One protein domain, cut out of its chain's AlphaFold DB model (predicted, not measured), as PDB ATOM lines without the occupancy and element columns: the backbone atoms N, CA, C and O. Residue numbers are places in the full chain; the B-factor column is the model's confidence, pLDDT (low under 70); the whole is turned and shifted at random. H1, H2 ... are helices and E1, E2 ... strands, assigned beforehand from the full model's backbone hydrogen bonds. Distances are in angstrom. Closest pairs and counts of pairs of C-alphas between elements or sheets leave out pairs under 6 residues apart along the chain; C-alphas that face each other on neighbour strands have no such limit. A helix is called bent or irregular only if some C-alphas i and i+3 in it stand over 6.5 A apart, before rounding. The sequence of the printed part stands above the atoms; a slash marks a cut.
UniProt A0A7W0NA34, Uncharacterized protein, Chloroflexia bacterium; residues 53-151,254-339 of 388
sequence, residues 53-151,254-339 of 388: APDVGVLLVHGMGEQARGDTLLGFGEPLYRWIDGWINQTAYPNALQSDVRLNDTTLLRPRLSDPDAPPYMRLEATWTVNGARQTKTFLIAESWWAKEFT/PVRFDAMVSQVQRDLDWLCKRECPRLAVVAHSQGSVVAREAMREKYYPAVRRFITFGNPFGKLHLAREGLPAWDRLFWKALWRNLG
ATOM      1  N   ALA A  53     -20.190  -6.275  21.034       90.25
ATOM      2  CA  ALA A  53     -19.724  -5.928  22.368       90.25
ATOM      3  C   ALA A  53     -20.936  -5.669  23.288       90.25
ATOM      4  O   ALA A  53     -21.879  -4.989  22.864       90.25
ATOM      5  N   PRO A  54     -20.961  -6.217  24.519       94.38
ATOM      6  CA  PRO A  54     -22.063  -5.976  25.442       94.38
ATOM      7  C   PRO A  54     -22.206  -4.485  25.757       94.38
ATOM      8  O   PRO A  54     -21.215  -3.819  26.046       94.38
ATOM      9  N   ASP A  55     -23.436  -3.964  25.772       95.62
ATOM     10  CA  ASP A  55     -23.717  -2.564  26.116       95.62
ATOM     11  C   ASP A  55     -23.368  -2.231  27.576       95.62
ATOM     12  O   ASP A  55     -23.000  -1.093  27.889       95.62
ATOM     13  N   VAL A  56     -23.534  -3.202  28.482       96.62
ATOM     14  CA  VAL A  56     -23.346  -3.025  29.927       96.62
ATOM     15  C   VAL A  56     -22.591  -4.211  30.518       96.62
ATOM     16  O   VAL A  56     -23.019  -5.356  30.387       96.62
ATOM     17  N   GLY A  57     -21.496  -3.926  31.219       97.50
ATOM     18  CA  GLY A  57     -20.771  -4.879  32.055       97.50
ATOM     19  C   GLY A  57     -21.136  -4.718  33.532       97.50
ATOM     20  O   GLY A  57     -21.227  -3.596  34.035       97.50
ATOM     21  N   VAL A  58     -21.308  -5.819  34.253       98.00
ATOM     22  CA  VAL A  58     -21.509  -5.830  35.706       98.00
ATOM     23  C   VAL A  58     -20.529  -6.811  36.328       98.00
ATOM     24  O   VAL A  58     -20.526  -7.981  35.963       98.00
ATOM     25  N   LEU A  59     -19.719  -6.352  37.281       98.44
ATOM     26  CA  LEU A  59     -18.888  -7.229  38.101       98.44
ATOM     27  C   LEU A  59     -19.482  -7.347  39.500       98.44
ATOM     28  O   LEU A  59     -19.537  -6.365  40.241       98.44
ATOM     29  N   LEU A  60     -19.899  -8.551  39.865       98.12
ATOM     30  CA  LEU A  60     -20.356  -8.914  41.197       98.12
ATOM     31  C   LEU A  60     -19.148  -9.356  42.026       98.12
ATOM     32  O   LEU A  60     -18.504 -10.349  41.708       98.12
ATOM     33  N   VAL A  61     -18.833  -8.633  43.095       97.25
ATOM     34  CA  VAL A  61     -17.730  -8.962  44.005       97.25
ATOM     35  C   VAL A  61     -18.315  -9.423  45.328       97.25
ATOM     36  O   VAL A  61     -18.908  -8.640  46.082       97.25
ATOM     37  N   HIS A  62     -18.159 -10.710  45.614       94.81
ATOM     38  CA  HIS A  62     -18.716 -11.294  46.821       94.81
ATOM     39  C   HIS A  62     -17.987 -10.821  48.081       94.81
ATOM     40  O   HIS A  62     -16.845 -10.358  48.043       94.81
ATOM     41  N   GLY A  63     -18.692 -10.902  49.210       91.00
ATOM     42  CA  GLY A  63     -18.097 -10.701  50.527       91.00
ATOM     43  C   GLY A  63     -17.224 -11.883  50.919       91.00
ATOM     44  O   GLY A  63     -17.282 -12.925  50.285       91.00
ATOM     45  N   MET A  64     -16.444 -11.746  51.982       85.62
ATOM     46  CA  MET A  64     -15.625 -12.862  52.439       85.62
ATOM     47  C   MET A  64     -16.484 -14.049  52.901       85.62
ATOM     48  O   MET A  64     -17.647 -13.867  53.284       85.62
ATOM     49  N   GLY A  65     -15.942 -15.254  52.760       82.38
ATOM     50  CA  GLY A  65     -16.618 -16.496  53.102       82.38
ATOM     51  C   GLY A  65     -16.151 -17.678  52.255       82.38
ATOM     52  O   GLY A  65     -15.165 -17.606  51.524       82.38
ATOM     53  N   GLU A  66     -16.893 -18.777  52.374       83.06
ATOM     54  CA  GLU A  66     -16.642 -20.047  51.685       83.06
ATOM     55  C   GLU A  66     -17.548 -20.223  50.452       83.06
ATOM     56  O   GLU A  66     -17.937 -21.344  50.126       83.06
ATOM     57  N   GLN A  67     -17.936 -19.128  49.783       88.06
ATOM     58  CA  GLN A  67     -18.810 -19.210  48.609       88.06
ATOM     59  C   GLN A  67     -18.167 -20.092  47.533       88.06
ATOM     60  O   GLN A  67     -16.981 -19.935  47.202       88.06
ATOM     61  N   ALA A  68     -18.944 -21.017  46.969       92.88
ATOM     62  CA  ALA A  68     -18.494 -21.760  45.811       92.88
ATOM     63  C   ALA A  68     -18.465 -20.835  44.590       92.88
ATOM     64  O   ALA A  68     -19.157 -19.821  44.504       92.88
ATOM     65  N   ARG A  69     -17.619 -21.190  43.626       94.06
ATOM     66  CA  ARG A  69     -17.527 -20.478  42.354       94.06
ATOM     67  C   ARG A  69     -18.900 -20.475  41.670       94.06
ATOM     68  O   ARG A  69     -19.462 -21.546  41.474       94.06
ATOM     69  N   GLY A  70     -19.409 -19.311  41.273       95.94
ATOM     70  CA  GLY A  70     -20.721 -19.182  40.631       95.94
ATOM     71  C   GLY A  70     -21.874 -18.919  41.607       95.94
ATOM     72  O   GLY A  70     -22.951 -18.533  41.153       95.94
ATOM     73  N   ASP A  71     -21.682 -19.086  42.922       95.62
ATOM     74  CA  ASP A  71     -22.757 -18.903  43.910       95.62
ATOM     75  C   ASP A  71     -23.241 -17.455  43.962       95.62
ATOM     76  O   ASP A  71     -24.441 -17.200  44.062       95.62
ATOM     77  N   THR A  72     -22.325 -16.487  43.883       95.25
ATOM     78  CA  THR A  72     -22.705 -15.067  43.913       95.25
ATOM     79  C   THR A  72     -23.418 -14.689  42.632       95.25
ATOM     80  O   THR A  72     -24.408 -13.954  42.675       95.25
ATOM     81  N   LEU A  73     -22.942 -15.211  41.499       96.69
ATOM     82  CA  LEU A  73     -23.607 -15.011  40.223       96.69
ATOM     83  C   LEU A  73     -25.011 -15.611  40.220       96.69
ATOM     84  O   LEU A  73     -25.921 -14.967  39.724       96.69
ATOM     85  N   LEU A  74     -25.224 -16.788  40.806       95.94
ATOM     86  CA  LEU A  74     -26.564 -17.361  40.945       95.94
ATOM     87  C   LEU A  74     -27.429 -16.531  41.902       95.94
ATOM     88  O   LEU A  74     -28.527 -16.106  41.542       95.94
ATOM     89  N   GLY A  75     -26.905 -16.238  43.093       94.50
ATOM     90  CA  GLY A  75     -27.634 -15.543  44.152       94.50
ATOM     91  C   GLY A  75     -28.059 -14.118  43.790       94.50
ATOM     92  O   GLY A  75     -29.113 -13.672  44.237       94.50
ATOM     93  N   PHE A  76     -27.279 -13.406  42.973       93.75
ATOM     94  CA  PHE A  76     -27.621 -12.059  42.494       93.75
ATOM     95  C   PHE A  76     -28.128 -12.038  41.053       93.75
ATOM     96  O   PHE A  76     -29.017 -11.249  40.731       93.75
ATOM     97  N   GLY A  77     -27.570 -12.873  40.181       91.94
ATOM     98  CA  GLY A  77     -27.861 -12.882  38.751       91.94
ATOM     99  C   GLY A  77     -29.267 -13.368  38.435       91.94
ATOM    100  O   GLY A  77     -29.901 -12.781  37.565       91.94
ATOM    101  N   GLU A  78     -29.808 -14.350  39.163       93.31
ATOM    102  CA  GLU A  78     -31.189 -14.797  38.941       93.31
ATOM    103  C   GLU A  78     -32.229 -13.742  39.373       93.31
ATOM    104  O   GLU A  78     -33.096 -13.403  38.561       93.31
ATOM    105  N   PRO A  79     -32.151 -13.133  40.575       95.00
ATOM    106  CA  PRO A  79     -33.009 -11.999  40.914       95.00
ATOM    107  C   PRO A  79     -32.861 -10.821  39.950       95.00
ATOM    108  O   PRO A  79     -33.859 -10.190  39.604       95.00
ATOM    109  N   LEU A  80     -31.639 -10.531  39.492       93.19
ATOM    110  CA  LEU A  80     -31.386  -9.458  38.535       93.19
ATOM    111  C   LEU A  80     -31.980  -9.770  37.157       93.19
ATOM    112  O   LEU A  80     -32.606  -8.894  36.571       93.19
ATOM    113  N   TYR A  81     -31.859 -11.007  36.671       94.81
ATOM    114  CA  TYR A  81     -32.526 -11.479  35.456       94.81
ATOM    115  C   TYR A  81     -34.040 -11.277  35.557       94.81
ATOM    116  O   TYR A  81     -34.619 -10.600  34.713       94.81
ATOM    117  N   ARG A  82     -34.667 -11.782  36.630       94.94
ATOM    118  CA  ARG A  82     -36.119 -11.654  36.848       94.94
ATOM    119  C   ARG A  82     -36.556 -10.196  36.960       94.94
ATOM    120  O   ARG A  82     -37.630  -9.839  36.486       94.94
ATOM    121  N   TRP A  83     -35.735  -9.351  37.582       94.25
ATOM    122  CA  TRP A  83     -36.004  -7.921  37.666       94.25
ATOM    123  C   TRP A  83     -35.907  -7.236  36.298       94.25
ATOM    124  O   TRP A  83     -36.789  -6.448  35.985       94.25
ATOM    125  N   ILE A  84     -34.892  -7.539  35.477       91.94
ATOM    126  CA  ILE A  84     -34.759  -6.987  34.116       91.94
ATOM    127  C   ILE A  84     -35.933  -7.444  33.247       91.94
ATOM    128  O   ILE A  84     -36.554  -6.614  32.588       91.94
ATOM    129  N   ASP A  85     -36.258  -8.734  33.284       92.69
ATOM    130  CA  ASP A  85     -37.380  -9.317  32.549       92.69
ATOM    131  C   ASP A  85     -38.710  -8.665  32.948       92.69
ATOM    132  O   ASP A  85     -39.411  -8.101  32.108       92.69
ATOM    133  N   GLY A  86     -39.012  -8.602  34.247       91.38
ATOM    134  CA  GLY A  86     -40.206  -7.918  34.746       91.38
ATOM    135  C   GLY A  86     -40.210  -6.415  34.447       91.38
ATOM    136  O   GLY A  86     -41.244  -5.850  34.094       91.38
ATOM    137  N   TRP A  87     -39.063  -5.742  34.540       89.25
ATOM    138  CA  TRP A  87     -38.955  -4.318  34.230       89.25
ATOM    139  C   TRP A  87     -39.286  -4.044  32.763       89.25
ATOM    140  O   TRP A  87     -40.099  -3.159  32.491       89.25
ATOM    141  N   ILE A  88     -38.727  -4.821  31.838       87.81
ATOM    142  CA  ILE A  88     -38.943  -4.654  30.397       87.81
ATOM    143  C   ILE A  88     -40.365  -5.060  30.008       87.81
ATOM    144  O   ILE A  88     -41.031  -4.293  29.311       87.81
ATOM    145  N   ASN A  89     -40.849  -6.195  30.513       83.56
ATOM    146  CA  ASN A  89     -42.142  -6.754  30.120       83.56
ATOM    147  C   ASN A  89     -43.334  -6.064  30.810       83.56
ATOM    148  O   ASN A  89     -44.446  -6.131  30.296       83.56
ATOM    149  N   GLN A  90     -43.144  -5.422  31.974       80.12
ATOM    150  CA  GLN A  90     -44.266  -4.913  32.787       80.12
ATOM    151  C   GLN A  90     -44.229  -3.407  33.064       80.12
ATOM    152  O   GLN A  90     -45.285  -2.809  33.256       80.12
ATOM    153  N   THR A  91     -43.049  -2.777  33.144       73.06
ATOM    154  CA  THR A  91     -42.944  -1.453  33.801       73.06
ATOM    155  C   THR A  91     -42.359  -0.359  32.914       73.06
ATOM    156  O   THR A  91     -42.834   0.773  32.936       73.06
ATOM    157  N   ALA A  92     -41.309  -0.664  32.153       73.19
ATOM    158  CA  ALA A  92     -40.562   0.325  31.382       73.19
ATOM    159  C   ALA A  92     -41.306   0.751  30.112       73.19
ATOM    160  O   ALA A  92     -41.290   1.927  29.746       73.19
ATOM    161  N   TYR A  93     -41.960  -0.208  29.451       72.44
ATOM    162  CA  TYR A  93     -42.585  -0.021  28.147       72.44
ATOM    163  C   TYR A  93     -43.939  -0.742  28.092       72.44
ATOM    164  O   TYR A  93     -44.071  -1.738  27.388       72.44
ATOM    165  N   PRO A  94     -44.972  -0.244  28.799       68.81
ATOM    166  CA  PRO A  94     -46.289  -0.891  28.836       68.81
ATOM    167  C   PRO A  94     -46.958  -1.017  27.454       68.81
ATOM    168  O   PRO A  94     -47.858  -1.829  27.283       68.81
ATOM    169  N   ASN A  95     -46.496  -0.249  26.461       76.56
ATOM    170  CA  ASN A  95     -46.970  -0.296  25.075       76.56
ATOM    171  C   ASN A  95     -46.025  -1.073  24.134       76.56
ATOM    172  O   ASN A  95     -46.164  -0.967  22.914       76.56
ATOM    173  N   ALA A  96     -45.019  -1.786  24.655       74.00
ATOM    174  CA  ALA A  96     -44.142  -2.591  23.814       74.00
ATOM    175  C   ALA A  96     -44.925  -3.776  23.233       74.00
ATOM    176  O   ALA A  96     -45.419  -4.625  23.964       74.00
ATOM    177  N   LEU A  97     -45.013  -3.837  21.902       70.56
ATOM    178  CA  LEU A  97     -45.745  -4.891  21.186       70.56
ATOM    179  C   LEU A  97     -45.096  -6.274  21.341       70.56
ATOM    180  O   LEU A  97     -45.770  -7.294  21.242       70.56
ATOM    181  N   GLN A  98     -43.781  -6.305  21.559       81.44
ATOM    182  CA  GLN A  98     -43.004  -7.517  21.768       81.44
ATOM    183  C   GLN A  98     -41.808  -7.179  22.657       81.44
ATOM    184  O   GLN A  98     -41.111  -6.191  22.408       81.44
ATOM    185  N   SER A  99     -41.591  -7.982  23.692       87.62
ATOM    186  CA  SER A  99     -40.433  -7.910  24.579       87.62
ATOM    187  C   SER A  99     -39.978  -9.321  24.935       87.62
ATOM    188  O   SER A  99     -40.794 -10.241  24.987       87.62
ATOM    189  N   ASP A 100     -38.668  -9.504  25.059       92.06
ATOM    190  CA  ASP A 100     -38.050 -10.797  25.342       92.06
ATOM    191  C   ASP A 100     -36.671 -10.584  25.974       92.06
ATOM    192  O   ASP A 100     -35.900  -9.730  25.519       92.06
ATOM    193  N   VAL A 101     -36.351 -11.370  27.000       92.62
ATOM    194  CA  VAL A 101     -35.042 -11.383  27.658       92.62
ATOM    195  C   VAL A 101     -34.490 -12.798  27.606       92.62
ATOM    196  O   VAL A 101     -35.065 -13.730  28.163       92.62
ATOM    197  N   ARG A 102     -33.340 -12.966  26.951       94.62
ATOM    198  CA  ARG A 102     -32.701 -14.268  26.732       94.62
ATOM    199  C   ARG A 102     -31.338 -14.351  27.392       94.62
ATOM    200  O   ARG A 102     -30.592 -13.376  27.447       94.62
ATOM    201  N   LEU A 103     -31.002 -15.550  27.855       93.81
ATOM    202  CA  LEU A 103     -29.651 -15.922  28.253       93.81
ATOM    203  C   LEU A 103     -28.945 -16.530  27.042       93.81
ATOM    204  O   LEU A 103     -29.290 -17.629  26.614       93.81
ATOM    205  N   ASN A 104     -27.967 -15.815  26.492       91.12
ATOM    206  CA  ASN A 104     -27.257 -16.259  25.288       91.12
ATOM    207  C   ASN A 104     -26.030 -17.112  25.630       91.12
ATOM    208  O   ASN A 104     -25.636 -17.981  24.857       91.12
ATOM    209  N   ASP A 105     -25.390 -16.837  26.767       90.25
ATOM    210  CA  ASP A 105     -24.161 -17.510  27.174       90.25
ATOM    211  C   ASP A 105     -23.987 -17.448  28.694       90.25
ATOM    212  O   ASP A 105     -23.966 -16.358  29.259       90.25
ATOM    213  N   THR A 106     -23.819 -18.597  29.348       93.25
ATOM    214  CA  THR A 106     -23.621 -18.679  30.796       93.25
ATOM    215  C   THR A 106     -22.534 -19.688  31.137       93.25
ATOM    216  O   THR A 106     -22.555 -20.831  30.683       93.25
ATOM    217  N   THR A 107     -21.606 -19.277  31.996       93.56
ATOM    218  CA  THR A 107     -20.542 -20.111  32.550       93.56
ATOM    219  C   THR A 107     -20.518 -19.935  34.064       93.56
ATOM    220  O   THR A 107     -20.261 -18.841  34.546       93.56
ATOM    221  N   LEU A 108     -20.774 -20.998  34.831       92.00
ATOM    222  CA  LEU A 108     -20.804 -20.924  36.302       92.00
ATOM    223  C   LEU A 108     -19.543 -21.532  36.927       92.00
ATOM    224  O   LEU A 108     -18.745 -20.844  37.554       92.00
ATOM    225  N   LEU A 109     -19.337 -22.834  36.725       89.81
ATOM    226  CA  LEU A 109     -18.316 -23.591  37.454       89.81
ATOM    227  C   LEU A 109     -16.998 -23.733  36.693       89.81
ATOM    228  O   LEU A 109     -15.929 -23.547  37.270       89.81
ATOM    229  N   ARG A 110     -17.063 -24.107  35.413       88.75
ATOM    230  CA  ARG A 110     -15.884 -24.434  34.604       88.75
ATOM    231  C   ARG A 110     -15.724 -23.403  33.494       88.75
ATOM    232  O   ARG A 110     -16.650 -23.303  32.692       88.75
ATOM    233  N   PRO A 111     -14.592 -22.680  33.430       86.19
ATOM    234  CA  PRO A 111     -14.273 -21.843  32.282       86.19
ATOM    235  C   PRO A 111     -14.386 -22.627  30.976       86.19
ATOM    236  O   PRO A 111     -14.178 -23.846  30.939       86.19
ATOM    237  N   ARG A 112     -14.684 -21.918  29.892       86.94
ATOM    238  CA  ARG A 112     -14.623 -22.496  28.551       86.94
ATOM    239  C   ARG A 112     -13.168 -22.783  28.196       86.94
ATOM    240  O   ARG A 112     -12.284 -22.020  28.558       86.94
ATOM    241  N   LEU A 113     -12.916 -23.840  27.424       87.31
ATOM    242  CA  LEU A 113     -11.560 -24.140  26.937       87.31
ATOM    243  C   LEU A 113     -10.986 -23.006  26.074       87.31
ATOM    244  O   LEU A 113      -9.779 -22.798  26.068       87.31
ATOM    245  N   SER A 114     -11.853 -22.266  25.377       89.44
ATOM    246  CA  SER A 114     -11.481 -21.099  24.574       89.44
ATOM    247  C   SER A 114     -11.178 -19.846  25.398       89.44
ATOM    248  O   SER A 114     -10.584 -18.912  24.870       89.44
ATOM    249  N   ASP A 115     -11.585 -19.811  26.667       91.56
ATOM    250  CA  ASP A 115     -11.353 -18.691  27.577       91.56
ATOM    251  C   ASP A 115     -11.151 -19.218  29.011       91.56
ATOM    252  O   ASP A 115     -12.066 -19.159  29.844       91.56
ATOM    253  N   PRO A 116      -9.975 -19.814  29.287       90.56
ATOM    254  CA  PRO A 116      -9.696 -20.477  30.560       90.56
ATOM    255  C   PRO A 116      -9.653 -19.499  31.740       90.56
ATOM    256  O   PRO A 116      -9.905 -19.899  32.877       90.56
ATOM    257  N   ASP A 117      -9.388 -18.224  31.459       91.06
ATOM    258  CA  ASP A 117      -9.306 -17.153  32.449       91.06
ATOM    259  C   ASP A 117     -10.669 -16.503  32.723       91.06
ATOM    260  O   ASP A 117     -10.756 -15.564  33.516       91.06
ATOM    261  N   ALA A 118     -11.748 -16.980  32.089       94.75
ATOM    262  CA  ALA A 118     -13.070 -16.425  32.317       94.75
ATOM    263  C   ALA A 118     -13.512 -16.590  33.779       94.75
ATOM    264  O   ALA A 118     -13.526 -17.724  34.283       94.75
ATOM    265  N   PRO A 119     -13.951 -15.511  34.459       96.56
ATOM    266  CA  PRO A 119     -14.722 -15.640  35.684       96.56
ATOM    267  C   PRO A 119     -16.042 -16.369  35.398       96.56
ATOM    268  O   PRO A 119     -16.428 -16.539  34.240       96.56
ATOM    269  N   PRO A 120     -16.783 -16.813  36.421       97.25
ATOM    270  CA  PRO A 120     -18.192 -17.124  36.232       97.25
ATOM    271  C   PRO A 120     -18.910 -15.910  35.634       97.25
ATOM    272  O   PRO A 120     -18.744 -14.794  36.125       97.25
ATOM    273  N   TYR A 121     -19.696 -16.105  34.579       97.44
ATOM    274  CA  TYR A 121     -20.445 -15.031  33.939       97.44
ATOM    275  C   TYR A 121     -21.758 -15.514  33.320       97.44
ATOM    276  O   TYR A 121     -21.945 -16.694  33.036       97.44
ATOM    277  N   MET A 122     -22.661 -14.571  33.074       96.69
ATOM    278  CA  MET A 122     -23.865 -14.733  32.268       96.69
ATOM    279  C   MET A 122     -24.008 -13.545  31.318       96.69
ATOM    280  O   MET A 122     -23.751 -12.393  31.681       96.69
ATOM    281  N   ARG A 123     -24.420 -13.827  30.088       96.12
ATOM    282  CA  ARG A 123     -24.725 -12.851  29.048       96.12
ATOM    283  C   ARG A 123     -26.224 -12.857  28.807       96.12
ATOM    284  O   ARG A 123     -26.797 -13.891  28.467       96.12
ATOM    285  N   LEU A 124     -26.823 -11.683  28.945       95.25
ATOM    286  CA  LEU A 124     -28.237 -11.455  28.704       95.25
ATOM    287  C   LEU A 124     -28.405 -10.597  27.462       95.25
ATOM    288  O   LEU A 124     -27.676  -9.622  27.282       95.25
ATOM    289  N   GLU A 125     -29.399 -10.911  26.654       95.88
ATOM    290  CA  GLU A 125     -29.875 -10.042  25.591       95.88
ATOM    291  C   GLU A 125     -31.338  -9.717  25.850       95.88
ATOM    292  O   GLU A 125     -32.185 -10.602  25.908       95.88
ATOM    293  N   ALA A 126     -31.623  -8.435  26.023       94.31
ATOM    294  CA  ALA A 126     -32.968  -7.931  26.163       94.31
ATOM    295  C   ALA A 126     -33.376  -7.219  24.880       94.31
ATOM    296  O   ALA A 126     -32.692  -6.292  24.437       94.31
ATOM    297  N   THR A 127     -34.496  -7.627  24.296       94.06
ATOM    298  CA  THR A 127     -35.042  -7.009  23.089       94.06
ATOM    299  C   THR A 127     -36.461  -6.536  23.334       94.06
ATOM    300  O   THR A 127     -37.237  -7.216  23.997       94.06
ATOM    301  N   TRP A 128     -36.804  -5.357  22.825       93.19
ATOM    302  CA  TRP A 128     -38.156  -4.816  22.926       93.19
ATOM    303  C   TRP A 128     -38.460  -3.887  21.751       93.19
ATOM    304  O   TRP A 128     -37.547  -3.313  21.161       93.19
ATOM    305  N   THR A 129     -39.731  -3.722  21.398       91.44
ATOM    306  CA  THR A 129     -40.143  -2.867  20.272       91.44
ATOM    307  C   THR A 129     -40.887  -1.631  20.766       91.44
ATOM    308  O   THR A 129     -41.909  -1.753  21.435       91.44
ATOM    309  N   VAL A 130     -40.411  -0.435  20.398       87.56
ATOM    310  CA  VAL A 130     -41.063   0.856  20.703       87.56
ATOM    311  C   VAL A 130     -41.278   1.619  19.403       87.56
ATOM    312  O   VAL A 130     -40.343   1.768  18.621       87.56
ATOM    313  N   ASN A 131     -42.500   2.104  19.160       88.38
ATOM    314  CA  ASN A 131     -42.872   2.822  17.929       88.38
ATOM    315  C   ASN A 131     -42.494   2.056  16.641       88.38
ATOM    316  O   ASN A 131     -42.026   2.646  15.673       88.38
ATOM    317  N   GLY A 132     -42.634   0.726  16.656       87.38
ATOM    318  CA  GLY A 132     -42.268  -0.148  15.535       87.38
ATOM    319  C   GLY A 132     -40.764  -0.403  15.361       87.38
ATOM    320  O   GLY A 132     -40.393  -1.249  14.553       87.38
ATOM    321  N   ALA A 133     -39.891   0.257  16.130       90.69
ATOM    322  CA  ALA A 133     -38.447   0.043  16.080       90.69
ATOM    323  C   ALA A 133     -37.991  -0.958  17.150       90.69
ATOM    324  O   ALA A 133     -38.225  -0.757  18.348       90.69
ATOM    325  N   ARG A 134     -37.298  -2.021  16.721       92.06
ATOM    326  CA  ARG A 134     -36.697  -3.012  17.621       92.06
ATOM    327  C   ARG A 134     -35.454  -2.431  18.290       92.06
ATOM    328  O   ARG A 134     -34.524  -1.979  17.626       92.06
ATOM    329  N   GLN A 135     -35.445  -2.475  19.610       92.88
ATOM    330  CA  GLN A 135     -34.327  -2.135  20.471       92.88
ATOM    331  C   GLN A 135     -33.727  -3.423  21.028       92.88
ATOM    332  O   GLN A 135     -34.455  -4.354  21.374       92.88
ATOM    333  N   THR A 136     -32.403  -3.456  21.130       93.88
ATOM    334  CA  THR A 136     -31.655  -4.562  21.729       93.88
ATOM    335  C   THR A 136     -30.628  -3.993  22.693       93.88
ATOM    336  O   THR A 136     -29.906  -3.050  22.348       93.88
ATOM    337  N   LYS A 137     -30.544  -4.580  23.887       94.94
ATOM    338  CA  LYS A 137     -29.492  -4.321  24.865       94.94
ATOM    339  C   LYS A 137     -28.867  -5.609  25.350       94.94
ATOM    340  O   LYS A 137     -29.569  -6.528  25.763       94.94
ATOM    341  N   THR A 138     -27.543  -5.642  25.354       96.00
ATOM    342  CA  THR A 138     -26.779  -6.794  25.826       96.00
ATOM    343  C   THR A 138     -26.096  -6.476  27.152       96.00
ATOM    344  O   THR A 138     -25.396  -5.472  27.283       96.00
ATOM    345  N   PHE A 139     -26.268  -7.357  28.130       96.75
ATOM    346  CA  PHE A 139     -25.644  -7.278  29.444       96.75
ATOM    347  C   PHE A 139     -24.652  -8.423  29.605       96.75
ATOM    348  O   PHE A 139     -24.932  -9.558  29.220       96.75
ATOM    349  N   LEU A 140     -23.507  -8.138  30.210       97.38
ATOM    350  CA  LEU A 140     -22.535  -9.137  30.623       97.38
ATOM    351  C   LEU A 140     -22.299  -9.003  32.119       97.38
ATOM    352  O   LEU A 140     -21.771  -7.995  32.580       97.38
ATOM    353  N   ILE A 141     -22.690 -10.021  32.870       97.94
ATOM    354  CA  ILE A 141     -22.604 -10.038  34.326       97.94
ATOM    355  C   ILE A 141     -21.603 -11.112  34.710       97.94
ATOM    356  O   ILE A 141     -21.799 -12.269  34.363       97.94
ATOM    357  N   ALA A 142     -20.542 -10.738  35.410       97.94
ATOM    358  CA  ALA A 142     -19.504 -11.641  35.882       97.94
ATOM    359  C   ALA A 142     -19.417 -11.625  37.410       97.94
ATOM    360  O   ALA A 142     -19.767 -10.632  38.047       97.94
ATOM    361  N   GLU A 143     -18.925 -12.707  37.998       97.94
ATOM    362  CA  GLU A 143     -18.571 -12.799  39.411       97.94
ATOM    363  C   GLU A 143     -17.055 -12.780  39.575       97.94
ATOM    364  O   GLU A 143     -16.353 -13.596  38.985       97.94
ATOM    365  N   SER A 144     -16.553 -11.909  40.447       97.56
ATOM    366  CA  SER A 144     -15.187 -12.025  40.936       97.56
ATOM    367  C   SER A 144     -15.147 -12.957  42.134       97.56
ATOM    368  O   SER A 144     -15.599 -12.593  43.224       97.56
ATOM    369  N   TRP A 145     -14.622 -14.161  41.910       95.31
ATOM    370  CA  TRP A 145     -14.516 -15.207  42.917       95.31
ATOM    371  C   TRP A 145     -13.082 -15.348  43.420       95.31
ATOM    372  O   TRP A 145     -12.210 -15.849  42.715       95.31
ATOM    373  N   TRP A 146     -12.852 -14.925  44.660       93.00
ATOM    374  CA  TRP A 146     -11.522 -14.867  45.276       93.00
ATOM    375  C   TRP A 146     -11.399 -15.748  46.530       93.00
ATOM    376  O   TRP A 146     -10.349 -15.772  47.171       93.00
ATOM    377  N   ALA A 147     -12.441 -16.517  46.875       87.69
ATOM    378  CA  ALA A 147     -12.475 -17.357  48.079       87.69
ATOM    379  C   ALA A 147     -11.366 -18.431  48.131       87.69
ATOM    380  O   ALA A 147     -11.001 -18.880  49.214       87.69
ATOM    381  N   LYS A 148     -10.814 -18.848  46.980       86.00
ATOM    382  CA  LYS A 148      -9.717 -19.834  46.900       86.00
ATOM    383  C   LYS A 148      -8.322 -19.237  46.722       86.00
ATOM    384  O   LYS A 148      -7.351 -19.988  46.753       86.00
ATOM    385  N   GLU A 149      -8.203 -17.920  46.588       85.50
ATOM    386  CA  GLU A 149      -6.904 -17.256  46.391       85.50
ATOM    387  C   GLU A 149      -6.067 -17.212  47.679       85.50
ATOM    388  O   GLU A 149      -4.889 -16.859  47.666       85.50
ATOM    389  N   PHE A 150      -6.657 -17.574  48.820       82.31
ATOM    390  CA  PHE A 150      -5.984 -17.574  50.107       82.31
ATOM    391  C   PHE A 150      -6.293 -18.843  50.899       82.31
ATOM    392  O   PHE A 150      -7.371 -19.426  50.828       82.31
ATOM    393  N   THR A 151      -5.328 -19.255  51.717       80.38
ATOM    394  CA  THR A 151      -5.559 -20.277  52.733       80.38
ATOM    395  C   THR A 151      -6.305 -19.661  53.912       80.38
ATOM    396  O   THR A 151      -5.935 -18.585  54.395       80.38
ATOM    397  N   PRO A 254      -0.854  -8.784  54.086       89.62
ATOM    398  CA  PRO A 254      -0.789  -7.980  52.866       89.62
ATOM    399  C   PRO A 254      -0.750  -8.856  51.612       89.62
ATOM    400  O   PRO A 254      -1.433  -8.545  50.652       89.62
ATOM    401  N   VAL A 255      -0.046  -9.994  51.657       91.56
ATOM    402  CA  VAL A 255       0.054 -10.934  50.527       91.56
ATOM    403  C   VAL A 255      -1.305 -11.544  50.173       91.56
ATOM    404  O   VAL A 255      -1.683 -11.567  49.009       91.56
ATOM    405  N   ARG A 256      -2.076 -12.017  51.165       91.25
ATOM    406  CA  ARG A 256      -3.416 -12.571  50.898       91.25
ATOM    407  C   ARG A 256      -4.374 -11.493  50.405       91.25
ATOM    408  O   ARG A 256      -5.189 -11.767  49.537       91.25
ATOM    409  N   PHE A 257      -4.283 -10.284  50.957       92.25
ATOM    410  CA  PHE A 257      -5.105  -9.164  50.513       92.25
ATOM    411  C   PHE A 257      -4.790  -8.767  49.065       92.25
ATOM    412  O   PHE A 257      -5.713  -8.621  48.273       92.25
ATOM    413  N   ASP A 258      -3.510  -8.672  48.709       94.12
ATOM    414  CA  ASP A 258      -3.046  -8.388  47.347       94.12
ATOM    415  C   ASP A 258      -3.497  -9.459  46.341       94.12
ATOM    416  O   ASP A 258      -3.962  -9.130  45.253       94.12
ATOM    417  N   ALA A 259      -3.493 -10.739  46.733       94.56
ATOM    418  CA  ALA A 259      -4.038 -11.815  45.904       94.56
ATOM    419  C   ALA A 259      -5.541 -11.624  45.607       94.56
ATOM    420  O   ALA A 259      -5.972 -11.773  44.462       94.56
ATOM    421  N   MET A 260      -6.338 -11.225  46.608       94.94
ATOM    422  CA  MET A 260      -7.763 -10.909  46.414       94.94
ATOM    423  C   MET A 260      -7.951  -9.703  45.483       94.94
ATOM    424  O   MET A 260      -8.819  -9.716  44.610       94.94
ATOM    425  N   VAL A 261      -7.139  -8.659  45.669       96.56
ATOM    426  CA  VAL A 261      -7.163  -7.439  44.850       96.56
ATOM    427  C   VAL A 261      -6.809  -7.760  43.400       96.56
ATOM    428  O   VAL A 261      -7.546  -7.380  42.489       96.56
ATOM    429  N   SER A 262      -5.752  -8.545  43.198       96.94
ATOM    430  CA  SER A 262      -5.302  -9.023  41.894       96.94
ATOM    431  C   SER A 262      -6.371  -9.853  41.184       96.94
ATOM    432  O   SER A 262      -6.553  -9.704  39.978       96.94
ATOM    433  N   GLN A 263      -7.119 -10.698  41.903       97.38
ATOM    434  CA  GLN A 263      -8.234 -11.446  41.314       97.38
ATOM    435  C   GLN A 263      -9.326 -10.507  40.782       97.38
ATOM    436  O   GLN A 263      -9.720 -10.630  39.624       97.38
ATOM    437  N   VAL A 264      -9.747  -9.508  41.565       97.81
ATOM    438  CA  VAL A 264     -10.732  -8.517  41.095       97.81
ATOM    439  C   VAL A 264     -10.205  -7.723  39.894       97.81
ATOM    440  O   VAL A 264     -10.961  -7.449  38.962       97.81
ATOM    441  N   GLN A 265      -8.916  -7.373  39.880       98.12
ATOM    442  CA  GLN A 265      -8.294  -6.690  38.741       98.12
ATOM    443  C   GLN A 265      -8.307  -7.550  37.470       98.12
ATOM    444  O   GLN A 265      -8.646  -7.030  36.405       98.12
ATOM    445  N   ARG A 266      -7.999  -8.853  37.581       97.56
ATOM    446  CA  ARG A 266      -8.073  -9.809  36.461       97.56
ATOM    447  C   ARG A 266      -9.484  -9.881  35.880       97.56
ATOM    448  O   ARG A 266      -9.643  -9.817  34.663       97.56
ATOM    449  N   ASP A 267     -10.501  -9.940  36.736       97.94
ATOM    450  CA  ASP A 267     -11.898 -10.036  36.298       97.94
ATOM    451  C   ASP A 267     -12.400  -8.723  35.668       97.94
ATOM    452  O   ASP A 267     -13.135  -8.735  34.676       97.94
ATOM    453  N   LEU A 268     -11.960  -7.570  36.186       98.06
ATOM    454  CA  LEU A 268     -12.206  -6.268  35.554       98.06
ATOM    455  C   LEU A 268     -11.519  -6.159  34.191       98.06
ATOM    456  O   LEU A 268     -12.143  -5.710  33.229       98.06
ATOM    457  N   ASP A 269     -10.265  -6.598  34.083       97.44
ATOM    458  CA  ASP A 269      -9.539  -6.638  32.812       97.44
ATOM    459  C   ASP A 269     -10.241  -7.545  31.800       97.44
ATOM    460  O   ASP A 269     -10.361  -7.193  30.625       97.44
ATOM    461  N   TRP A 270     -10.759  -8.686  32.255       96.94
ATOM    462  CA  TRP A 270     -11.536  -9.607  31.433       96.94
ATOM    463  C   TRP A 270     -12.826  -8.973  30.888       96.94
ATOM    464  O   TRP A 270     -13.168  -9.187  29.718       96.94
ATOM    465  N   LEU A 271     -13.519  -8.154  31.689       96.88
ATOM    466  CA  LEU A 271     -14.682  -7.381  31.235       96.88
ATOM    467  C   LEU A 271     -14.281  -6.248  30.279       96.88
ATOM    468  O   LEU A 271     -14.938  -6.042  29.260       96.88
ATOM    469  N   CYS A 272     -13.190  -5.531  30.559       95.44
ATOM    470  CA  CYS A 272     -12.706  -4.452  29.697       95.44
ATOM    471  C   CYS A 272     -12.261  -4.954  28.315       95.44
ATOM    472  O   CYS A 272     -12.544  -4.293  27.318       95.44
ATOM    473  N   LYS A 273     -11.648  -6.143  28.231       95.56
ATOM    474  CA  LYS A 273     -11.286  -6.799  26.957       95.56
ATOM    475  C   LYS A 273     -12.490  -7.113  26.059       95.56
ATOM    476  O   LYS A 273     -12.303  -7.375  24.880       95.56
ATOM    477  N   ARG A 274     -13.712  -7.091  26.600       94.19
ATOM    478  CA  ARG A 274     -14.966  -7.294  25.849       94.19
ATOM    479  C   ARG A 274     -15.620  -5.994  25.407       94.19
ATOM    480  O   ARG A 274     -16.775  -6.010  24.993       94.19
ATOM    481  N   GLU A 275     -14.891  -4.888  25.530       93.25
ATOM    482  CA  GLU A 275     -15.291  -3.572  25.041       93.25
ATOM    483  C   GLU A 275     -16.611  -3.072  25.649       93.25
ATOM    484  O   GLU A 275     -17.345  -2.309  25.027       93.25
ATOM    485  N   CYS A 276     -16.922  -3.466  26.890       92.69
ATOM    486  CA  CYS A 276     -18.100  -2.967  27.592       92.69
ATOM    487  C   CYS A 276     -17.966  -1.446  27.830       92.69
ATOM    488  O   CYS A 276     -17.130  -1.030  28.640       92.69
ATOM    489  N   PRO A 277     -18.795  -0.589  27.198       92.44
ATOM    490  CA  PRO A 277     -18.625   0.865  27.256       92.44
ATOM    491  C   PRO A 277     -19.011   1.447  28.622       92.44
ATOM    492  O   PRO A 277     -18.585   2.544  28.996       92.44
ATOM    493  N   ARG A 278     -19.843   0.719  29.375       96.12
ATOM    494  CA  ARG A 278     -20.267   1.062  30.732       96.12
ATOM    495  C   ARG A 278     -20.135  -0.161  31.625       96.12
ATOM    496  O   ARG A 278     -20.762  -1.184  31.363       96.12
ATOM    497  N   LEU A 279     -19.365  -0.027  32.696       97.81
ATOM    498  CA  LEU A 279     -19.159  -1.060  33.698       97.81
ATOM    499  C   LEU A 279     -19.671  -0.589  35.063       97.81
ATOM    500  O   LEU A 279     -19.424   0.548  35.483       97.81
ATOM    501  N   ALA A 280     -20.385  -1.468  35.758       98.06
ATOM    502  CA  ALA A 280     -20.773  -1.295  37.149       98.06
ATOM    503  C   ALA A 280     -20.102  -2.370  38.008       98.06
ATOM    504  O   ALA A 280     -20.147  -3.551  37.680       98.06
ATOM    505  N   VAL A 281     -19.507  -1.968  39.127       98.25
ATOM    506  CA  VAL A 281     -18.990  -2.901  40.132       98.25
ATOM    507  C   VAL A 281     -19.967  -2.931  41.294       98.25
ATOM    508  O   VAL A 281     -20.268  -1.891  41.879       98.25
ATOM    509  N   VAL A 282     -20.465  -4.115  41.625       97.50
ATOM    510  CA  VAL A 282     -21.392  -4.346  42.727       97.50
ATOM    511  C   VAL A 282     -20.697  -5.229  43.742       97.50
ATOM    512  O   VAL A 282     -20.442  -6.397  43.478       97.50
ATOM    513  N   ALA A 283     -20.380  -4.677  44.903       96.88
ATOM    514  CA  ALA A 283     -19.602  -5.372  45.910       96.88
ATOM    515  C   ALA A 283     -20.376  -5.531  47.220       96.88
ATOM    516  O   ALA A 283     -21.038  -4.603  47.690       96.88
ATOM    517  N   HIS A 284     -20.279  -6.708  47.832       94.19
ATOM    518  CA  HIS A 284     -20.939  -7.014  49.099       94.19
ATOM    519  C   HIS A 284     -19.926  -7.158  50.237       94.19
ATOM    520  O   HIS A 284     -18.841  -7.709  50.063       94.19
ATOM    521  N   SER A 285     -20.286  -6.678  51.429       91.19
ATOM    522  CA  SER A 285     -19.497  -6.775  52.657       91.19
ATOM    523  C   SER A 285     -18.033  -6.366  52.411       91.19
ATOM    524  O   SER A 285     -17.757  -5.316  51.820       91.19
ATOM    525  N   GLN A 286     -17.082  -7.196  52.829       90.19
ATOM    526  CA  GLN A 286     -15.644  -7.015  52.639       90.19
ATOM    527  C   GLN A 286     -15.180  -7.003  51.180       90.19
ATOM    528  O   GLN A 286     -14.171  -6.355  50.899       90.19
ATOM    529  N   GLY A 287     -15.936  -7.596  50.252       94.31
ATOM    530  CA  GLY A 287     -15.681  -7.476  48.814       94.31
ATOM    531  C   GLY A 287     -15.654  -6.020  48.356       94.31
ATOM    532  O   GLY A 287     -14.903  -5.667  47.454       94.31
ATOM    533  N   SER A 288     -16.375  -5.130  49.050       95.12
ATOM    534  CA  SER A 288     -16.327  -3.682  48.799       95.12
ATOM    535  C   SER A 288     -14.942  -3.087  49.045       95.12
ATOM    536  O   SER A 288     -14.537  -2.148  48.365       95.12
ATOM    537  N   VAL A 289     -14.200  -3.607  50.026       93.69
ATOM    538  CA  VAL A 289     -12.827  -3.169  50.309       93.69
ATOM    539  C   VAL A 289     -11.898  -3.625  49.203       93.69
ATOM    540  O   VAL A 289     -11.167  -2.796  48.667       93.69
ATOM    541  N   VAL A 290     -11.955  -4.913  48.871       94.81
ATOM    542  CA  VAL A 290     -11.102  -5.524  47.849       94.81
ATOM    543  C   VAL A 290     -11.335  -4.845  46.499       94.81
ATOM    544  O   VAL A 290     -10.391  -4.364  45.884       94.81
ATOM    545  N   ALA A 291     -12.598  -4.684  46.092       97.06
ATOM    546  CA  ALA A 291     -12.958  -4.023  44.842       97.06
ATOM    547  C   ALA A 291     -12.510  -2.561  44.787       97.06
ATOM    548  O   ALA A 291     -12.000  -2.098  43.767       97.06
ATOM    549  N   ARG A 292     -12.676  -1.817  45.887       95.81
ATOM    550  CA  ARG A 292     -12.216  -0.427  45.952       95.81
ATOM    551  C   ARG A 292     -10.700  -0.333  45.824       95.81
ATOM    552  O   ARG A 292     -10.224   0.587  45.173       95.81
ATOM    553  N   GLU A 293      -9.962  -1.232  46.469       95.62
ATOM    554  CA  GLU A 293      -8.503  -1.257  46.368       95.62
ATOM    555  C   GLU A 293      -8.052  -1.594  44.943       95.62
ATOM    556  O   GLU A 293      -7.266  -0.843  44.375       95.62
ATOM    557  N   ALA A 294      -8.656  -2.609  44.317       97.56
ATOM    558  CA  ALA A 294      -8.396  -2.978  42.924       97.56
ATOM    559  C   ALA A 294      -8.538  -1.793  41.961       97.56
ATOM    560  O   ALA A 294      -7.652  -1.550  41.143       97.56
ATOM    561  N   MET A 295      -9.617  -1.016  42.105       97.44
ATOM    562  CA  MET A 295      -9.870   0.184  41.297       97.44
ATOM    563  C   MET A 295      -9.034   1.406  41.706       97.44
ATOM    564  O   MET A 295      -8.977   2.387  40.965       97.44
ATOM    565  N   ARG A 296      -8.436   1.399  42.903       96.12
ATOM    566  CA  ARG A 296      -7.539   2.467  43.362       96.12
ATOM    567  C   ARG A 296      -6.133   2.270  42.811       96.12
ATOM    568  O   ARG A 296      -5.503   3.247  42.421       96.12
ATOM    569  N   GLU A 297      -5.654   1.031  42.797       96.69
ATOM    570  CA  GLU A 297      -4.334   0.674  42.271       96.69
ATOM    571  C   GLU A 297      -4.278   0.744  40.745       96.69
ATOM    572  O   GLU A 297      -3.247   1.103  40.176       96.69
ATOM    573  N   LYS A 298      -5.401   0.459  40.077       97.44
ATOM    574  CA  LYS A 298      -5.521   0.531  38.623       97.44
ATOM    575  C   LYS A 298      -6.798   1.259  38.216       97.44
ATOM    576  O   LYS A 298      -7.893   0.915  38.651       97.44
ATOM    577  N   TYR A 299      -6.656   2.264  37.354       96.56
ATOM    578  CA  TYR A 299      -7.786   3.040  36.845       96.56
ATOM    579  C   TYR A 299      -8.501   2.304  35.705       96.56
ATOM    580  O   TYR A 299      -7.874   1.917  34.720       96.56
ATOM    581  N   TYR A 300      -9.825   2.170  35.819       96.75
ATOM    582  CA  TYR A 300     -10.687   1.542  34.816       96.75
ATOM    583  C   TYR A 300     -11.704   2.564  34.271       96.75
ATOM    584  O   TYR A 300     -12.754   2.761  34.888       96.75
ATOM    585  N   PRO A 301     -11.452   3.204  33.110       95.31
ATOM    586  CA  PRO A 301     -12.306   4.272  32.570       95.31
ATOM    587  C   PRO A 301     -13.757   3.843  32.302       95.31
ATOM    588  O   PRO A 301     -14.681   4.657  32.353       95.31
ATOM    589  N   ALA A 302     -13.958   2.554  32.009       95.31
ATOM    590  CA  ALA A 302     -15.271   1.972  31.762       95.31
ATOM    591  C   ALA A 302     -16.134   1.900  33.033       95.31
ATOM    592  O   ALA A 302     -17.360   1.879  32.930       95.31
ATOM    593  N   VAL A 303     -15.534   1.889  34.231       97.50
ATOM    594  CA  VAL A 303     -16.272   1.802  35.496       97.50
ATOM    595  C   VAL A 303     -16.975   3.128  35.781       97.50
ATOM    596  O   VAL A 303     -16.361   4.113  36.183       97.50
ATOM    597  N   ARG A 304     -18.296   3.161  35.583       97.44
ATOM    598  CA  ARG A 304     -19.139   4.354  35.797       97.44
ATOM    599  C   ARG A 304     -19.858   4.353  37.141       97.44
ATOM    600  O   ARG A 304     -20.371   5.395  37.567       97.44
ATOM    601  N   ARG A 305     -19.963   3.185  37.780       97.50
ATOM    602  CA  ARG A 305     -20.701   2.985  39.030       97.50
ATOM    603  C   ARG A 305     -19.979   1.982  39.921       97.50
ATOM    604  O   ARG A 305     -19.590   0.914  39.462       97.50
ATOM    605  N   PHE A 306     -19.880   2.317  41.203       97.44
ATOM    606  CA  PHE A 306     -19.457   1.404  42.254       97.44
ATOM    607  C   PHE A 306     -20.534   1.366  43.336       97.44
ATOM    608  O   PHE A 306     -20.816   2.377  43.979       97.44
ATOM    609  N   ILE A 307     -21.173   0.212  43.489       96.44
ATOM    610  CA  ILE A 307     -22.302  -0.018  44.386       96.44
ATOM    611  C   ILE A 307     -21.820  -0.953  45.489       96.44
ATOM    612  O   ILE A 307     -21.299  -2.029  45.207       96.44
ATOM    613  N   THR A 308     -21.990  -0.551  46.747       95.12
ATOM    614  CA  THR A 308     -21.569  -1.352  47.903       95.12
ATOM    615  C   THR A 308     -22.755  -1.715  48.781       95.12
ATOM    616  O   THR A 308     -23.512  -0.826  49.175       95.12
ATOM    617  N   PHE A 309     -22.852  -2.977  49.183       90.69
ATOM    618  CA  PHE A 309     -23.835  -3.470  50.148       90.69
ATOM    619  C   PHE A 309     -23.125  -3.909  51.433       90.69
ATOM    620  O   PHE A 309     -22.204  -4.713  51.377       90.69
ATOM    621  N   GLY A 310     -23.526  -3.399  52.604       82.75
ATOM    622  CA  GLY A 310     -22.942  -3.838  53.887       82.75
ATOM    623  C   GLY A 310     -21.486  -3.400  54.111       82.75
ATOM    624  O   GLY A 310     -20.663  -4.162  54.605       82.75
ATOM    625  N   ASN A 311     -21.151  -2.173  53.725       77.94
ATOM    626  CA  ASN A 311     -19.782  -1.683  53.612       77.94
ATOM    627  C   ASN A 311     -18.999  -1.584  54.953       77.94
ATOM    628  O   ASN A 311     -19.357  -0.778  55.819       77.94
ATOM    629  N   PRO A 312     -17.872  -2.316  55.116       80.38
ATOM    630  CA  PRO A 312     -17.081  -2.313  56.342       80.38
ATOM    631  C   PRO A 312     -15.917  -1.302  56.358       80.38
ATOM    632  O   PRO A 312     -15.072  -1.409  57.250       80.38
ATOM    633  N   PHE A 313     -15.836  -0.321  55.439       80.38
ATOM    634  CA  PHE A 313     -14.684   0.601  55.326       80.38
ATOM    635  C   PHE A 313     -14.234   1.185  56.670       80.38
ATOM    636  O   PHE A 313     -13.046   1.150  56.991       80.38
ATOM    637  N   GLY A 314     -15.175   1.673  57.485       73.06
ATOM    638  CA  GLY A 314     -14.857   2.266  58.784       73.06
ATOM    639  C   GLY A 314     -14.309   1.264  59.804       73.06
ATOM    640  O   GLY A 314     -13.455   1.626  60.605       73.06
ATOM    641  N   LYS A 315     -14.765   0.005  59.781       70.56
ATOM    642  CA  LYS A 315     -14.296  -1.035  60.713       70.56
ATOM    643  C   LYS A 315     -12.908  -1.536  60.327       70.56
ATOM    644  O   LYS A 315     -12.053  -1.680  61.196       70.56
ATOM    645  N   LEU A 316     -12.670  -1.758  59.034       75.88
ATOM    646  CA  LEU A 316     -11.377  -2.253  58.567       75.88
ATOM    647  C   LEU A 316     -10.274  -1.200  58.709       75.88
ATOM    648  O   LEU A 316      -9.157  -1.540  59.087       75.88
ATOM    649  N   HIS A 317     -10.586   0.072  58.448       76.94
ATOM    650  CA  HIS A 317      -9.633   1.157  58.665       76.94
ATOM    651  C   HIS A 317      -9.165   1.197  60.125       76.94
ATOM    652  O   HIS A 317      -7.965   1.187  60.385       76.94
ATOM    653  N   LEU A 318     -10.105   1.098  61.074       69.38
ATOM    654  CA  LEU A 318      -9.772   1.001  62.494       69.38
ATOM    655  C   LEU A 318      -8.917  -0.236  62.794       69.38
ATOM    656  O   LEU A 318      -7.936  -0.114  63.517       69.38
ATOM    657  N   ALA A 319      -9.245  -1.402  62.232       70.62
ATOM    658  CA  ALA A 319      -8.451  -2.613  62.438       70.62
ATOM    659  C   ALA A 319      -6.997  -2.442  61.959       70.62
ATOM    660  O   ALA A 319      -6.072  -2.734  62.715       70.62
ATOM    661  N   ARG A 320      -6.789  -1.894  60.754       73.69
ATOM    662  CA  ARG A 320      -5.451  -1.652  60.182       73.69
ATOM    663  C   ARG A 320      -4.627  -0.649  60.991       73.69
ATOM    664  O   ARG A 320      -3.428  -0.845  61.144       73.69
ATOM    665  N   GLU A 321      -5.249   0.390  61.540       71.94
ATOM    666  CA  GLU A 321      -4.555   1.346  62.416       71.94
ATOM    667  C   GLU A 321      -4.167   0.759  63.780       71.94
ATOM    668  O   GLU A 321      -3.145   1.137  64.351       71.94
ATOM    669  N   GLY A 322      -5.000  -0.123  64.340       64.44
ATOM    670  CA  GLY A 322      -4.799  -0.680  65.681       64.44
ATOM    671  C   GLY A 322      -3.735  -1.767  65.759       64.44
ATOM    672  O   GLY A 322      -3.033  -1.884  66.765       64.44
ATOM    673  N   LEU A 323      -3.605  -2.553  64.691       64.38
ATOM    674  CA  LEU A 323      -2.729  -3.722  64.631       64.38
ATOM    675  C   LEU A 323      -1.240  -3.412  64.887       64.38
ATOM    676  O   LEU A 323      -0.652  -4.083  65.736       64.38
ATOM    677  N   PRO A 324      -0.617  -2.377  64.281       59.00
ATOM    678  CA  PRO A 324       0.803  -2.091  64.492       59.00
ATOM    679  C   PRO A 324       1.147  -1.690  65.931       59.00
ATOM    680  O   PRO A 324       2.294  -1.828  66.356       59.00
ATOM    681  N   ALA A 325       0.201  -1.133  66.692       59.94
ATOM    682  CA  ALA A 325       0.434  -0.757  68.086       59.94
ATOM    683  C   ALA A 325       0.449  -1.990  69.001       59.94
ATOM    684  O   ALA A 325       1.325  -2.111  69.858       59.94
ATOM    685  N   TRP A 326      -0.470  -2.927  68.770       58.47
ATOM    686  CA  TRP A 326      -0.614  -4.128  69.588       58.47
ATOM    687  C   TRP A 326       0.397  -5.210  69.274       58.47
ATOM    688  O   TRP A 326       0.950  -5.765  70.213       58.47
ATOM    689  N   ASP A 327       0.706  -5.473  68.004       61.22
ATOM    690  CA  ASP A 327       1.680  -6.509  67.642       61.22
ATOM    691  C   ASP A 327       3.051  -6.188  68.273       61.22
ATOM    692  O   ASP A 327       3.689  -7.019  68.918       61.22
ATOM    693  N   ARG A 328       3.442  -4.904  68.260       59.62
ATOM    694  CA  ARG A 328       4.646  -4.420  68.953       59.62
ATOM    695  C   ARG A 328       4.576  -4.555  70.475       59.62
ATOM    696  O   ARG A 328       5.614  -4.791  71.081       59.62
ATOM    697  N   LEU A 329       3.418  -4.363  71.106       62.62
ATOM    698  CA  LEU A 329       3.268  -4.445  72.567       62.62
ATOM    699  C   LEU A 329       3.155  -5.891  73.058       62.62
ATOM    700  O   LEU A 329       3.835  -6.262  74.012       62.62
ATOM    701  N   PHE A 330       2.348  -6.706  72.381       63.12
ATOM    702  CA  PHE A 330       2.134  -8.116  72.676       63.12
ATOM    703  C   PHE A 330       3.428  -8.908  72.522       63.12
ATOM    704  O   PHE A 330       3.850  -9.548  73.482       63.12
ATOM    705  N   TRP A 331       4.126  -8.791  71.386       57.47
ATOM    706  CA  TRP A 331       5.410  -9.469  71.218       57.47
ATOM    707  C   TRP A 331       6.449  -8.946  72.208       57.47
ATOM    708  O   TRP A 331       7.132  -9.749  72.830       57.47
ATOM    709  N   LYS A 332       6.540  -7.634  72.463       61.56
ATOM    710  CA  LYS A 332       7.455  -7.122  73.505       61.56
ATOM    711  C   LYS A 332       7.159  -7.702  74.891       61.56
ATOM    712  O   LYS A 332       8.104  -7.969  75.627       61.56
ATOM    713  N   ALA A 333       5.893  -7.884  75.259       60.75
ATOM    714  CA  ALA A 333       5.505  -8.470  76.541       60.75
ATOM    715  C   ALA A 333       5.762  -9.986  76.586       60.75
ATOM    716  O   ALA A 333       6.313 -10.489  77.563       60.75
ATOM    717  N   LEU A 334       5.430 -10.702  75.511       53.88
ATOM    718  CA  LEU A 334       5.637 -12.143  75.392       53.88
ATOM    719  C   LEU A 334       7.134 -12.498  75.377       53.88
ATOM    720  O   LEU A 334       7.559 -13.361  76.138       53.88
ATOM    721  N   TRP A 335       7.952 -11.779  74.600       59.91
ATOM    722  CA  TRP A 335       9.411 -11.961  74.556       59.91
ATOM    723  C   TRP A 335      10.088 -11.590  75.881       59.91
ATOM    724  O   TRP A 335      11.044 -12.247  76.281       59.91
ATOM    725  N   ARG A 336       9.572 -10.586  76.608       60.41
ATOM    726  CA  ARG A 336      10.048 -10.268  77.967       60.41
ATOM    727  C   ARG A 336       9.774 -11.396  78.962       60.41
ATOM    728  O   ARG A 336      10.623 -11.651  79.807       60.41
ATOM    729  N   ASN A 337       8.629 -12.070  78.850       49.72
ATOM    730  CA  ASN A 337       8.244 -13.147  79.767       49.72
ATOM    731  C   ASN A 337       8.832 -14.516  79.390       49.72
ATOM    732  O   ASN A 337       9.004 -15.355  80.266       49.72
ATOM    733  N   LEU A 338       9.175 -14.749  78.119       51.97
ATOM    734  CA  LEU A 338       9.780 -16.006  77.658       51.97
ATOM    735  C   LEU A 338      11.313 -16.053  77.791       51.97
ATOM    736  O   LEU A 338      11.925 -17.018  77.342       51.97
ATOM    737  N   GLY A 339      11.947 -15.034  78.385       42.31
ATOM    738  CA  GLY A 339      13.372 -15.054  78.751       42.31
ATOM    739  C   GLY A 339      14.359 -15.214  77.588       42.31
ATOM    740  O   GLY A 339      15.544 -15.449  77.813       42.31
TER     741      GLY A 339
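This is residues 53 to 151 and 254 to 339 of the 388 residues of an uncharacterized protein of Chloroflexia bacterium (UniProt A0A7W0NA34). A twisted sheet of six strands has H1 over one face and H2 and H3 over the other, and the bent helix H4 leaves this body as an arm whose residues 318 to 339 stick out free. The printed part has 185 residues, with four named helices and six named strands in the order E1 H1 E2 E3 E4 H2 E5 H3 E6 H4. The sheet, in the order E2 E3 E4 E1 E5 E6, is mixed, and the class is mixed, helices and strands. The whole is loose, with a radius of gyration of the C-alphas of 20.7 A, and spans 85 by 36 by 28 A.

E1, residues 56 to 61, is an inner strand. H1, residues 71 to 92, is on the sheet. E2, residues 99 to 107, E3, residues 121 to 130, and E4, residues 133 to 144, form a meander, each strand the antiparallel neighbour of the one before, in two hairpins; N 100 and O 127 are within hydrogen-bond range at 2.9 A, as are N 124 and O 139 at 2.9 A. The closest C-alphas of H1 and E4 are those of Leu 73 and Glu 143, 5.6 A apart. E4 and E1 are parallel, with N 58 and O 140 at 2.8 A. E1, H1 and E2 form a split strand-helix-strand unit, two strands running the same way with E3 and E4 between them, its crossover right-handed. H2, residues 254 to 272, is on the opposite face from H1, over E1, at a height over the sheet of 9.0 A. E5, residues 279 to 284, is parallel to E1, with N 61 and O 282 at 2.8 A. H3, residues 287 to 297, touches residues 257 to 265 of H2 alone, about perpendicular at 77 degrees; the closest C-alphas, of Val 261 and Ala 294, are 5.0 A apart. E6, residues 303 to 309, is parallel to E5, with N 307 and O 281 at 2.8 A, and E5, H3 and E6 form a strand-helix-strand unit, two parallel neighbour strands with a helix between them along the chain, its crossover right-handed. With helices on both faces, H1, the sheet, and H2 with H3 make three layers. H4, residues 313 to 337, was assigned as one helix by its hydrogen bonds but is bent, with C-alphas 321 and 324 6.7 A apart; its arms H4a, residues 313 to 321, and H4b, residues 324 to 337, stand at a steep tilt of 39 degrees. H4a is close to H3 but not clearly touching, the closest C-alphas being Val 289 and Phe 313 at 6.5 A. Every O i to N i+4 pair is within hydrogen-bond range in H2, H3 and H4a, against 16 of 18 in H1 and 9 of 10 in H4b.

E1 begins at C-alpha 56, (-23.346, -3.025, 29.927). H1 is 29.0 A long and irregular, with C-alphas 89 and 92 7.4 A apart. E2 is 24.7 A, E3 29.2 A, E4 36.1 A and H2 26.3 A long. H4b, 20.3 A long, ends at C-alpha 337, (8.244, -13.147, 79.767).

The C-alphas of Gly 132 and Gly 339, the two farthest apart, are 85.5 A apart. Residues 152 to 253 are not printed; C-alphas 151 and 254 are 13.2 A apart across the cut. The link from E2 to E3, residues 108 to 120, is long. The mean pLDDT of the printed part is 88.1, and it is under 70 at residues 94, 318 and 322 to 339.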